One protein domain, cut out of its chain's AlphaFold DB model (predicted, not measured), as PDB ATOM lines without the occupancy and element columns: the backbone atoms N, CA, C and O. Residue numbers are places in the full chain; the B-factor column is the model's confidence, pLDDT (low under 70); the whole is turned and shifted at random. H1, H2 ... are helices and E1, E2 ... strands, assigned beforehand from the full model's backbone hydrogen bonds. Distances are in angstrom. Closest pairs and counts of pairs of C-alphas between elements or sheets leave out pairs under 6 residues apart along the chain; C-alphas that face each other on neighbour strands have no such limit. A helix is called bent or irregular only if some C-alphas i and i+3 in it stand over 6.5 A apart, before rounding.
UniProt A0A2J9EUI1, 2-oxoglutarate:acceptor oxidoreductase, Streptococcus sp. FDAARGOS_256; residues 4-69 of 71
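This is residues 4 to 69 of the 71 residues of the protein "2-oxoglutarate:acceptor oxidoreductase" of Streptococcus sp. FDAARGOS_256 (UniProt A0A2J9EUI1). A strongly twisted sheet of four strands has two short helices packed on it: H2 over edge strand E1, H1 beside the strands near Ile 10, Ile 27 and Ile 50. The 66 printed residues, of mixed class, run E1 E2 E3 H1 E4 H2; the antiparallel sheet runs E1 E2 E3 E4. The whole is compact, radius of gyration of the C-alphas 10.9 A, spanning 30 by 28 by 17 A.

Look first at E1, residues 4 to 7, E2, 10 to 15, and E3, 24 to 27: a meander, each strand the antiparallel neighbour of the one before, joined as hairpins. Within hydrogen-bond range are N 5 and O 12, 2.9 A, and N 13 and O 26, 2.8 A. E4, residues 50 to 53, is antiparallel to E3; N 25 and O 52 are 2.8 A apart. H1, residues 30 to 38, and H2, residues 56 to 64, are on one face of the sheet, making two layers. H2 is over E1, slantwise at 50 degrees on the local plane; their closest C-alphas, Val 5 and Leu 62, are 6.3 A apart. H1 is over none of the strands, but only just: 2 of its C-alphas fall on E2 and 2 on E3. Every O i to N i+4 pair is within range in H2, 3 of 5 in irregular H1, where C-alphas 31 and 34 are 7.4 A apart.

Find C-alpha 4 at (39.767, -28.208, 15.949), where E1 begins; H2 ends at C-alpha 64, (48.269, -28.044, 24.976). E2 is 15.0 A long, H1 13.9 A, H2 12.4 A.

The printed part has no cut; the link from H1 to E4 is long, 11 residues. The C-alphas farthest apart, Pro 47 and Asp 64, stand at 30.3 A. No printed residue is under 70 in pLDDT.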
ATOM      1  N   ILE A   4      40.587 -29.417  15.821       95.69
ATOM      2  CA  ILE A   4      39.767 -28.208  15.949       95.69
ATOM      3  C   ILE A   4      40.262 -27.451  17.176       95.69
ATOM      4  O   ILE A   4      40.383 -28.032  18.250       95.69
ATOM      5  N   VAL A   5      40.546 -26.166  16.996       96.38
ATOM      6  CA  VAL A   5      41.086 -25.271  18.021       96.38
ATOM      7  C   VAL A   5      40.377 -23.918  17.974       96.38
ATOM      8  O   VAL A   5      39.734 -23.577  16.979       96.38
ATOM      9  N   ILE A   6      40.489 -23.129  19.040       96.62
ATOM     10  CA  ILE A   6      39.885 -21.793  19.129       96.62
ATOM     11  C   ILE A   6      40.985 -20.732  19.142       96.62
ATOM     12  O   ILE A   6      41.726 -20.614  20.111       96.62
ATOM     13  N   TYR A   7      41.071 -19.911  18.101       96.62
ATOM     14  CA  TYR A   7      42.023 -18.802  18.033       96.62
ATOM     15  C   TYR A   7      41.293 -17.470  18.209       96.62
ATOM     16  O   TYR A   7      40.503 -17.070  17.360       96.62
ATOM     17  N   LYS A   8      41.517 -16.794  19.335       95.31
ATOM     18  CA  LYS A   8      40.889 -15.526  19.739       95.31
ATOM     19  C   LYS A   8      39.363 -15.537  19.573       95.31
ATOM     20  O   LYS A   8      38.749 -14.598  19.078       95.31
ATOM     21  N   GLY A   9      38.743 -16.651  19.967       94.19
ATOM     22  CA  GLY A   9      37.301 -16.876  19.837       94.19
ATOM     23  C   GLY A   9      36.832 -17.307  18.441       94.19
ATOM     24  O   GLY A   9      35.629 -17.456  18.235       94.19
ATOM     25  N   ILE A  10      37.741 -17.526  17.487       96.12
ATOM     26  CA  ILE A  10      37.446 -18.017  16.137       96.12
ATOM     27  C   ILE A  10      37.700 -19.532  16.084       96.12
ATOM     28  O   ILE A  10      38.829 -19.965  16.325       96.12
ATOM     29  N   PRO A  11      36.689 -20.354  15.753       95.81
ATOM     30  CA  PRO A  11      36.885 -21.776  15.507       95.81
ATOM     31  C   PRO A  11      37.716 -22.004  14.240       95.81
ATOM     32  O   PRO A  11      37.322 -21.611  13.135       95.81
ATOM     33  N   CYS A  12      38.846 -22.678  14.409       96.19
ATOM     34  CA  CYS A  12      39.809 -22.949  13.355       96.19
ATOM     35  C   CYS A  12      40.176 -24.432  13.323       96.19
ATOM     36  O   CYS A  12      40.115 -25.144  14.326       96.19
ATOM     37  N   LYS A  13      40.615 -24.893  12.157       96.19
ATOM     38  CA  LYS A  13      41.325 -26.157  11.999       96.19
ATOM     39  C   LYS A  13      42.821 -25.888  12.058       96.19
ATOM     40  O   LYS A  13      43.322 -25.096  11.263       96.19
ATOM     41  N   LEU A  14      43.525 -26.560  12.961       96.31
ATOM     42  CA  LEU A  14      44.980 -26.593  12.979       96.31
ATOM     43  C   LEU A  14      45.459 -27.626  11.957       96.31
ATOM     44  O   LEU A  14      45.169 -28.822  12.064       96.31
ATOM     45  N   LEU A  15      46.159 -27.150  10.938       94.19
ATOM     46  CA  LEU A  15      46.762 -27.958   9.892       94.19
ATOM     47  C   LEU A  15      48.251 -28.105  10.192       94.19
ATOM     48  O   LEU A  15      48.950 -27.107  10.362       94.19
ATOM     49  N   ALA A  16      48.719 -29.350  10.258       92.25
ATOM     50  CA  ALA A  16      50.136 -29.649  10.412       92.25
ATOM     51  C   ALA A  16      50.942 -29.125   9.213       92.25
ATOM     52  O   ALA A  16      50.405 -28.968   8.111       92.25
ATOM     53  N   ALA A  17      52.230 -28.873   9.438       92.50
ATOM     54  CA  ALA A  17      53.156 -28.540   8.366       92.50
ATOM     55  C   ALA A  17      53.204 -29.666   7.319       92.50
ATOM     56  O   ALA A  17      53.274 -30.849   7.654       92.50
ATOM     57  N   GLU A  18      53.170 -29.278   6.051       90.06
ATOM     58  CA  GLU A  18      53.229 -30.169   4.896       90.06
ATOM     59  C   GLU A  18      53.939 -29.420   3.778       90.06
ATOM     60  O   GLU A  18      53.418 -28.414   3.315       90.06
ATOM     61  N   THR A  19      55.116 -29.876   3.350       86.69
ATOM     62  CA  THR A  19      55.958 -29.160   2.382       86.69
ATOM     63  C   THR A  19      55.175 -28.815   1.106       86.69
ATOM     64  O   THR A  19      54.625 -29.724   0.485       86.69
ATOM     65  N   PRO A  20      55.137 -27.537   0.671       87.31
ATOM     66  CA  PRO A  20      55.927 -26.381   1.131       87.31
ATOM     67  C   PRO A  20      55.275 -25.500   2.220       87.31
ATOM     68  O   PRO A  20      55.775 -24.420   2.517       87.31
ATOM     69  N   PHE A  21      54.154 -25.912   2.798       87.44
ATOM     70  CA  PHE A  21      53.332 -25.118   3.707       87.44
ATOM     71  C   PHE A  21      53.696 -25.314   5.192       87.44
ATOM     72  O   PHE A  21      53.779 -26.452   5.666       87.44
ATOM     73  N   PRO A  22      53.821 -24.225   5.972       92.69
ATOM     74  CA  PRO A  22      54.020 -24.309   7.414       92.69
ATOM     75  C   PRO A  22      52.742 -24.758   8.144       92.69
ATOM     76  O   PRO A  22      51.655 -24.889   7.558       92.69
ATOM     77  N   THR A  23      52.880 -24.984   9.453       95.12
ATOM     78  CA  THR A  23      51.740 -25.181  10.353       95.12
ATOM     79  C   THR A  23      50.859 -23.938  10.333       95.12
ATOM     80  O   THR A  23      51.335 -22.811  10.479       95.12
ATOM     81  N   ARG A  24      49.560 -24.137  10.130       95.06
ATOM     82  CA  ARG A  24      48.633 -23.042   9.836       95.06
ATOM     83  C   ARG A  24      47.255 -23.285  10.424       95.06
ATOM     84  O   ARG A  24      46.829 -24.425  10.607       95.06
ATOM     85  N   LEU A  25      46.548 -22.200  10.698       96.56
ATOM     86  CA  LEU A  25      45.135 -22.207  11.051       96.56
ATOM     87  C   LEU A  25      44.310 -21.922   9.811       96.56
ATOM     88  O   LEU A  25      44.627 -20.995   9.077       96.56
ATOM     89  N   GLN A  26      43.225 -22.662   9.627       95.81
ATOM     90  CA  GLN A  26      42.197 -22.367   8.634       95.81
ATOM     91  C   GLN A  26      40.872 -22.119   9.348       95.81
ATOM     92  O   GLN A  26      40.466 -22.930  10.185       95.81
ATOM     93  N   ILE A  27      40.181 -21.024   9.027       95.94
ATOM     94  CA  ILE A  27      38.858 -20.769   9.612       95.94
ATOM     95  C   ILE A  27      37.853 -21.826   9.154       95.94
ATOM     96  O   ILE A  27      37.891 -22.295   8.017       95.94
ATOM     97  N   LEU A  28      36.920 -22.183  10.032       94.38
ATOM     98  CA  LEU A  28      35.891 -23.180   9.715       94.38
ATOM     99  C   LEU A  28      34.630 -22.581   9.078       94.38
ATOM    100  O   LEU A  28      33.807 -23.320   8.544       94.38
ATOM    101  N   SER A  29      34.445 -21.260   9.156       91.75
ATOM    102  CA  SER A  29      33.223 -20.587   8.710       91.75
ATOM    103  C   SER A  29      33.518 -19.262   8.025       91.75
ATOM    104  O   SER A  29      34.258 -18.431   8.552       91.75
ATOM    105  N   SER A  30      32.846 -19.014   6.899       91.12
ATOM    106  CA  SER A  30      32.894 -17.729   6.197       91.12
ATOM    107  C   SER A  30      32.380 -16.561   7.050       91.12
ATOM    108  O   SER A  30      32.805 -15.424   6.865       91.12
ATOM    109  N   ASN A  31      31.535 -16.830   8.052       93.69
ATOM    110  CA  ASN A  31      31.062 -15.804   8.989       93.69
ATOM    111  C   ASN A  31      32.199 -15.231   9.849       93.69
ATOM    112  O   ASN A  31      32.081 -14.136  10.392       93.69
ATOM    113  N   SER A  32      33.310 -15.960   9.969       93.69
ATOM    114  CA  SER A  32      34.484 -15.532  10.721       93.69
ATOM    115  C   SER A  32      35.485 -14.741   9.882       93.69
ATOM    116  O   SER A  32      36.433 -14.230  10.468       93.69
ATOM    117  N   ILE A  33      35.292 -14.593   8.560       93.62
ATOM    118  CA  ILE A  33      36.272 -13.959   7.654       93.62
ATOM    119  C   ILE A  33      36.661 -12.569   8.145       93.62
ATOM    120  O   ILE A  33      37.840 -12.307   8.343       93.62
ATOM    121  N   PHE A  34      35.685 -11.694   8.395       93.31
ATOM    122  CA  PHE A  34      35.973 -10.314   8.791       93.31
ATOM    123  C   PHE A  34      36.822 -10.241  10.069       93.31
ATOM    124  O   PHE A  34      37.825  -9.534  10.104       93.31
ATOM    125  N   ARG A  35      36.467 -11.028  11.093       95.31
ATOM    126  CA  ARG A  35      37.244 -11.113  12.340       95.31
ATOM    127  C   ARG A  35      38.619 -11.738  12.115       95.31
ATOM    128  O   ARG A  35      39.601 -11.249  12.648       95.31
ATOM    129  N   ALA A  36      38.707 -12.789  11.308       95.81
ATOM    130  CA  ALA A  36      39.965 -13.463  11.018       95.81
ATOM    131  C   ALA A  36      40.960 -12.520  10.328       95.81
ATOM    132  O   ALA A  36      42.126 -12.479  10.713       95.81
ATOM    133  N   LEU A  37      40.499 -11.708   9.373       95.06
ATOM    134  CA  LEU A  37      41.338 -10.707   8.708       95.06
ATOM    135  C   LEU A  37      41.885  -9.660   9.695       95.06
ATOM    136  O   LEU A  37      43.041  -9.263   9.578       95.06
ATOM    137  N   GLN A  38      41.100  -9.251  10.700       95.94
ATOM    138  CA  GLN A  38      41.571  -8.352  11.769       95.94
ATOM    139  C   GLN A  38      42.655  -8.993  12.646       95.94
ATOM    140  O   GLN A  38      43.505  -8.295  13.190       95.94
ATOM    141  N   GLU A  39      42.646 -10.320  12.751       95.31
ATOM    142  CA  GLU A  39      43.587 -11.103  13.552       95.31
ATOM    143  C   GLU A  39      44.800 -11.620  12.758       95.31
ATOM    144  O   GLU A  39      45.553 -12.470  13.245       95.31
ATOM    145  N   GLY A  40      44.999 -11.109  11.539       95.12
ATOM    146  CA  GLY A  40      46.157 -11.414  10.697       95.12
ATOM    147  C   GLY A  40      46.010 -12.658   9.820       95.12
ATOM    148  O   GLY A  40      47.010 -13.138   9.290       95.12
ATOM    149  N   PHE A  41      44.798 -13.193   9.652       96.50
ATOM    150  CA  PHE A  41      44.540 -14.190   8.613       96.50
ATOM    151  C   PHE A  41      44.527 -13.523   7.236       96.50
ATOM    152  O   PHE A  41      44.200 -12.345   7.096       96.50
ATOM    153  N   SER A  42      44.838 -14.295   6.203       95.19
ATOM    154  CA  SER A  42      44.839 -13.850   4.813       95.19
ATOM    155  C   SER A  42      44.315 -14.940   3.880       95.19
ATOM    156  O   SER A  42      44.100 -16.081   4.283       95.19
ATOM    157  N   CYS A  43      44.063 -14.577   2.622       93.94
ATOM    158  CA  CYS A  43      43.657 -15.509   1.572       93.94
ATOM    159  C   CYS A  43      44.877 -16.266   1.026       93.94
ATOM    160  O   CYS A  43      45.856 -15.634   0.628       93.94
ATOM    161  N   TRP A  44      44.815 -17.599   0.998       91.31
ATOM    162  CA  TRP A  44      45.922 -18.486   0.607       91.31
ATOM    163  C   TRP A  44      45.666 -19.207  -0.725       91.31
ATOM    164  O   TRP A  44      45.966 -20.383  -0.878       91.31
ATOM    165  N   GLY A  45      45.135 -18.485  -1.712       86.00
ATOM    166  CA  GLY A  45      44.931 -18.984  -3.076       86.00
ATOM    167  C   GLY A  45      43.475 -18.897  -3.505       86.00
ATOM    168  O   GLY A  45      43.177 -18.265  -4.519       86.00
ATOM    169  N   TYR A  46      42.561 -19.444  -2.701       83.44
ATOM    170  CA  TYR A  46      41.121 -19.335  -2.939       83.44
ATOM    171  C   TYR A  46      40.428 -18.415  -1.924       83.44
ATOM    172  O   TYR A  46      40.796 -18.414  -0.750       83.44
ATOM    173  N   PRO A  47      39.372 -17.669  -2.312       79.75
ATOM    174  CA  PRO A  47      38.685 -16.729  -1.414       79.75
ATOM    175  C   PRO A  47      38.133 -17.339  -0.115       79.75
ATOM    176  O   PRO A  47      37.923 -16.629   0.865       79.75
ATOM    177  N   ASN A  48      37.870 -18.647  -0.105       80.25
ATOM    178  CA  ASN A  48      37.404 -19.407   1.057       80.25
ATOM    179  C   ASN A  48      38.547 -20.016   1.891       80.25
ATOM    180  O   ASN A  48      38.306 -20.517   2.989       80.25
ATOM    181  N   GLU A  49      39.782 -19.961   1.405       90.00
ATOM    182  CA  GLU A  49      40.983 -20.422   2.097       90.00
ATOM    183  C   GLU A  49      41.594 -19.277   2.896       90.00
ATOM    184  O   GLU A  49      42.670 -18.759   2.597       90.00
ATOM    185  N   ILE A  50      40.867 -18.870   3.933       95.94
ATOM    186  CA  ILE A  50      41.351 -17.874   4.881       95.94
ATOM    187  C   ILE A  50      42.170 -18.586   5.953       95.94
ATOM    188  O   ILE A  50      41.632 -19.339   6.776       95.94
ATOM    189  N   MET A  51      43.482 -18.359   5.912       96.06
ATOM    190  CA  MET A  51      44.462 -19.037   6.750       96.06
ATOM    191  C   MET A  51      45.444 -18.069   7.410       96.06
ATOM    192  O   MET A  51      45.608 -16.928   6.986       96.06
ATOM    193  N   LYS A  52      46.106 -18.542   8.465       96.19
ATOM    194  CA  LYS A  52      47.178 -17.830   9.167       96.19
ATOM    195  C   LYS A  52      48.291 -18.806   9.526       96.19
ATOM    196  O   LYS A  52      48.009 -19.886  10.045       96.19
ATOM    197  N   GLU A  53      49.539 -18.416   9.295       96.12
ATOM    198  CA  GLU A  53      50.694 -19.149   9.815       96.12
ATOM    199  C   GLU A  53      50.757 -19.045  11.346       96.12
ATOM    200  O   GLU A  53      50.548 -17.978  11.934       96.12
ATOM    201  N   VAL A  54      51.004 -20.182  11.990       95.19
ATOM    202  CA  VAL A  54      51.026 -20.288  13.451       95.19
ATOM    203  C   VAL A  54      52.445 -20.060  13.944       95.19
ATOM    204  O   VAL A  54      53.368 -20.737  13.489       95.19
ATOM    205  N   THR A  55      52.625 -19.138  14.890       94.94
ATOM    206  CA  THR A  55      53.937 -18.958  15.528       94.94
ATOM    207  C   THR A  55      54.237 -20.121  16.481       94.94
ATOM    208  O   THR A  55      53.309 -20.787  16.949       94.94
ATOM    209  N   PRO A  56      55.507 -20.390  16.827       93.56
ATOM    210  CA  PRO A  56      55.840 -21.446  17.784       93.56
ATOM    211  C   PRO A  56      55.100 -21.315  19.127       93.56
ATOM    212  O   PRO A  56      54.647 -22.313  19.682       93.56
ATOM    213  N   GLU A  57      54.917 -20.092  19.625       93.38
ATOM    214  CA  GLU A  57      54.234 -19.809  20.893       93.38
ATOM    215  C   GLU A  57      52.730 -20.093  20.809       93.38
ATOM    216  O   GLU A  57      52.146 -20.697  21.714       93.38
ATOM    217  N   GLU A  58      52.095 -19.685  19.706       95.19
ATOM    218  CA  GLU A  58      50.697 -20.007  19.428       95.19
ATOM    219  C   GLU A  58      50.512 -21.521  19.295       95.19
ATOM    220  O   GLU A  58      49.542 -22.065  19.821       95.19
ATOM    221  N   LEU A  59      51.444 -22.213  18.629       94.88
ATOM    222  CA  LEU A  59      51.365 -23.651  18.388       94.88
ATOM    223  C   LEU A  59      51.337 -24.443  19.691       94.88
ATOM    224  O   LEU A  59      50.468 -25.297  19.847       94.88
ATOM    225  N   VAL A  60      52.239 -24.124  20.623       94.62
ATOM    226  CA  VAL A  60      52.272 -24.750  21.953       94.62
ATOM    227  C   VAL A  60      50.926 -24.561  22.651       94.62
ATOM    228  O   VAL A  60      50.316 -25.530  23.092       94.62
ATOM    229  N   CYS A  61      50.383 -23.339  22.652       94.88
ATOM    230  CA  CYS A  61      49.090 -23.080  23.287       94.88
ATOM    231  C   CYS A  61      47.938 -23.867  22.636       94.88
ATOM    232  O   CYS A  61      47.072 -24.416  23.319       94.88
ATOM    233  N   LEU A  62      47.915 -23.925  21.304       95.25
ATOM    234  CA  LEU A  62      46.872 -24.610  20.544       95.25
ATOM    235  C   LEU A  62      46.952 -26.135  20.693       95.25
ATOM    236  O   LEU A  62      45.914 -26.791  20.638       95.25
ATOM    237  N   GLN A  63      48.147 -26.695  20.887       92.62
ATOM    238  CA  GLN A  63      48.349 -28.123  21.135       92.62
ATOM    239  C   GLN A  63      48.006 -28.512  22.575       92.62
ATOM    240  O   GLN A  63      47.305 -29.504  22.771       92.62
ATOM    241  N   ASP A  64      48.428 -27.713  23.556       93.56
ATOM    242  CA  ASP A  64      48.269 -28.044  24.976       93.56
ATOM    243  C   ASP A  64      46.864 -27.727  25.505       93.56
ATOM    244  O   ASP A  64      46.304 -28.485  26.297       93.56
ATOM    245  N   PHE A  65      46.266 -26.617  25.054       94.31
ATOM    246  CA  PHE A  65      44.984 -26.120  25.576       94.31
ATOM    247  C   PHE A  65      43.847 -26.155  24.554       94.31
ATOM    248  O   PHE A  65      42.700 -25.871  24.901       94.31
ATOM    249  N   GLY A  66      44.137 -26.432  23.278       94.62
ATOM    250  CA  GLY A  66      43.147 -26.355  22.201       94.62
ATOM    251  C   GLY A  66      42.701 -24.927  21.864       94.62
ATOM    252  O   GLY A  66      41.756 -24.744  21.092       94.62
ATOM    253  N   ARG A  67      43.339 -23.897  22.438       95.75
ATOM    254  CA  ARG A  67      42.964 -22.494  22.227       95.75
ATOM    255  C   ARG A  67      44.117 -21.518  22.438       95.75
ATOM    256  O   ARG A  67      45.057 -21.794  23.174       95.75
ATOM    257  N   PHE A  68      44.001 -20.350  21.819       95.19
ATOM    258  CA  PHE A  68      44.893 -19.214  22.020       95.19
ATOM    259  C   PHE A  68      44.080 -17.911  22.083       95.19
ATOM    260  O   PHE A  68      43.258 -17.698  21.194       95.19
ATOM    261  N   PRO A  69      44.295 -17.013  23.060       93.38
ATOM    262  CA  PRO A  69      45.128 -17.210  24.247       93.38
ATOM    263  C   PRO A  69      44.611 -18.373  25.125       93.38
ATOM    264  O   PRO A  69      43.465 -18.794  24.960       93.38
TER     265      PRO A  69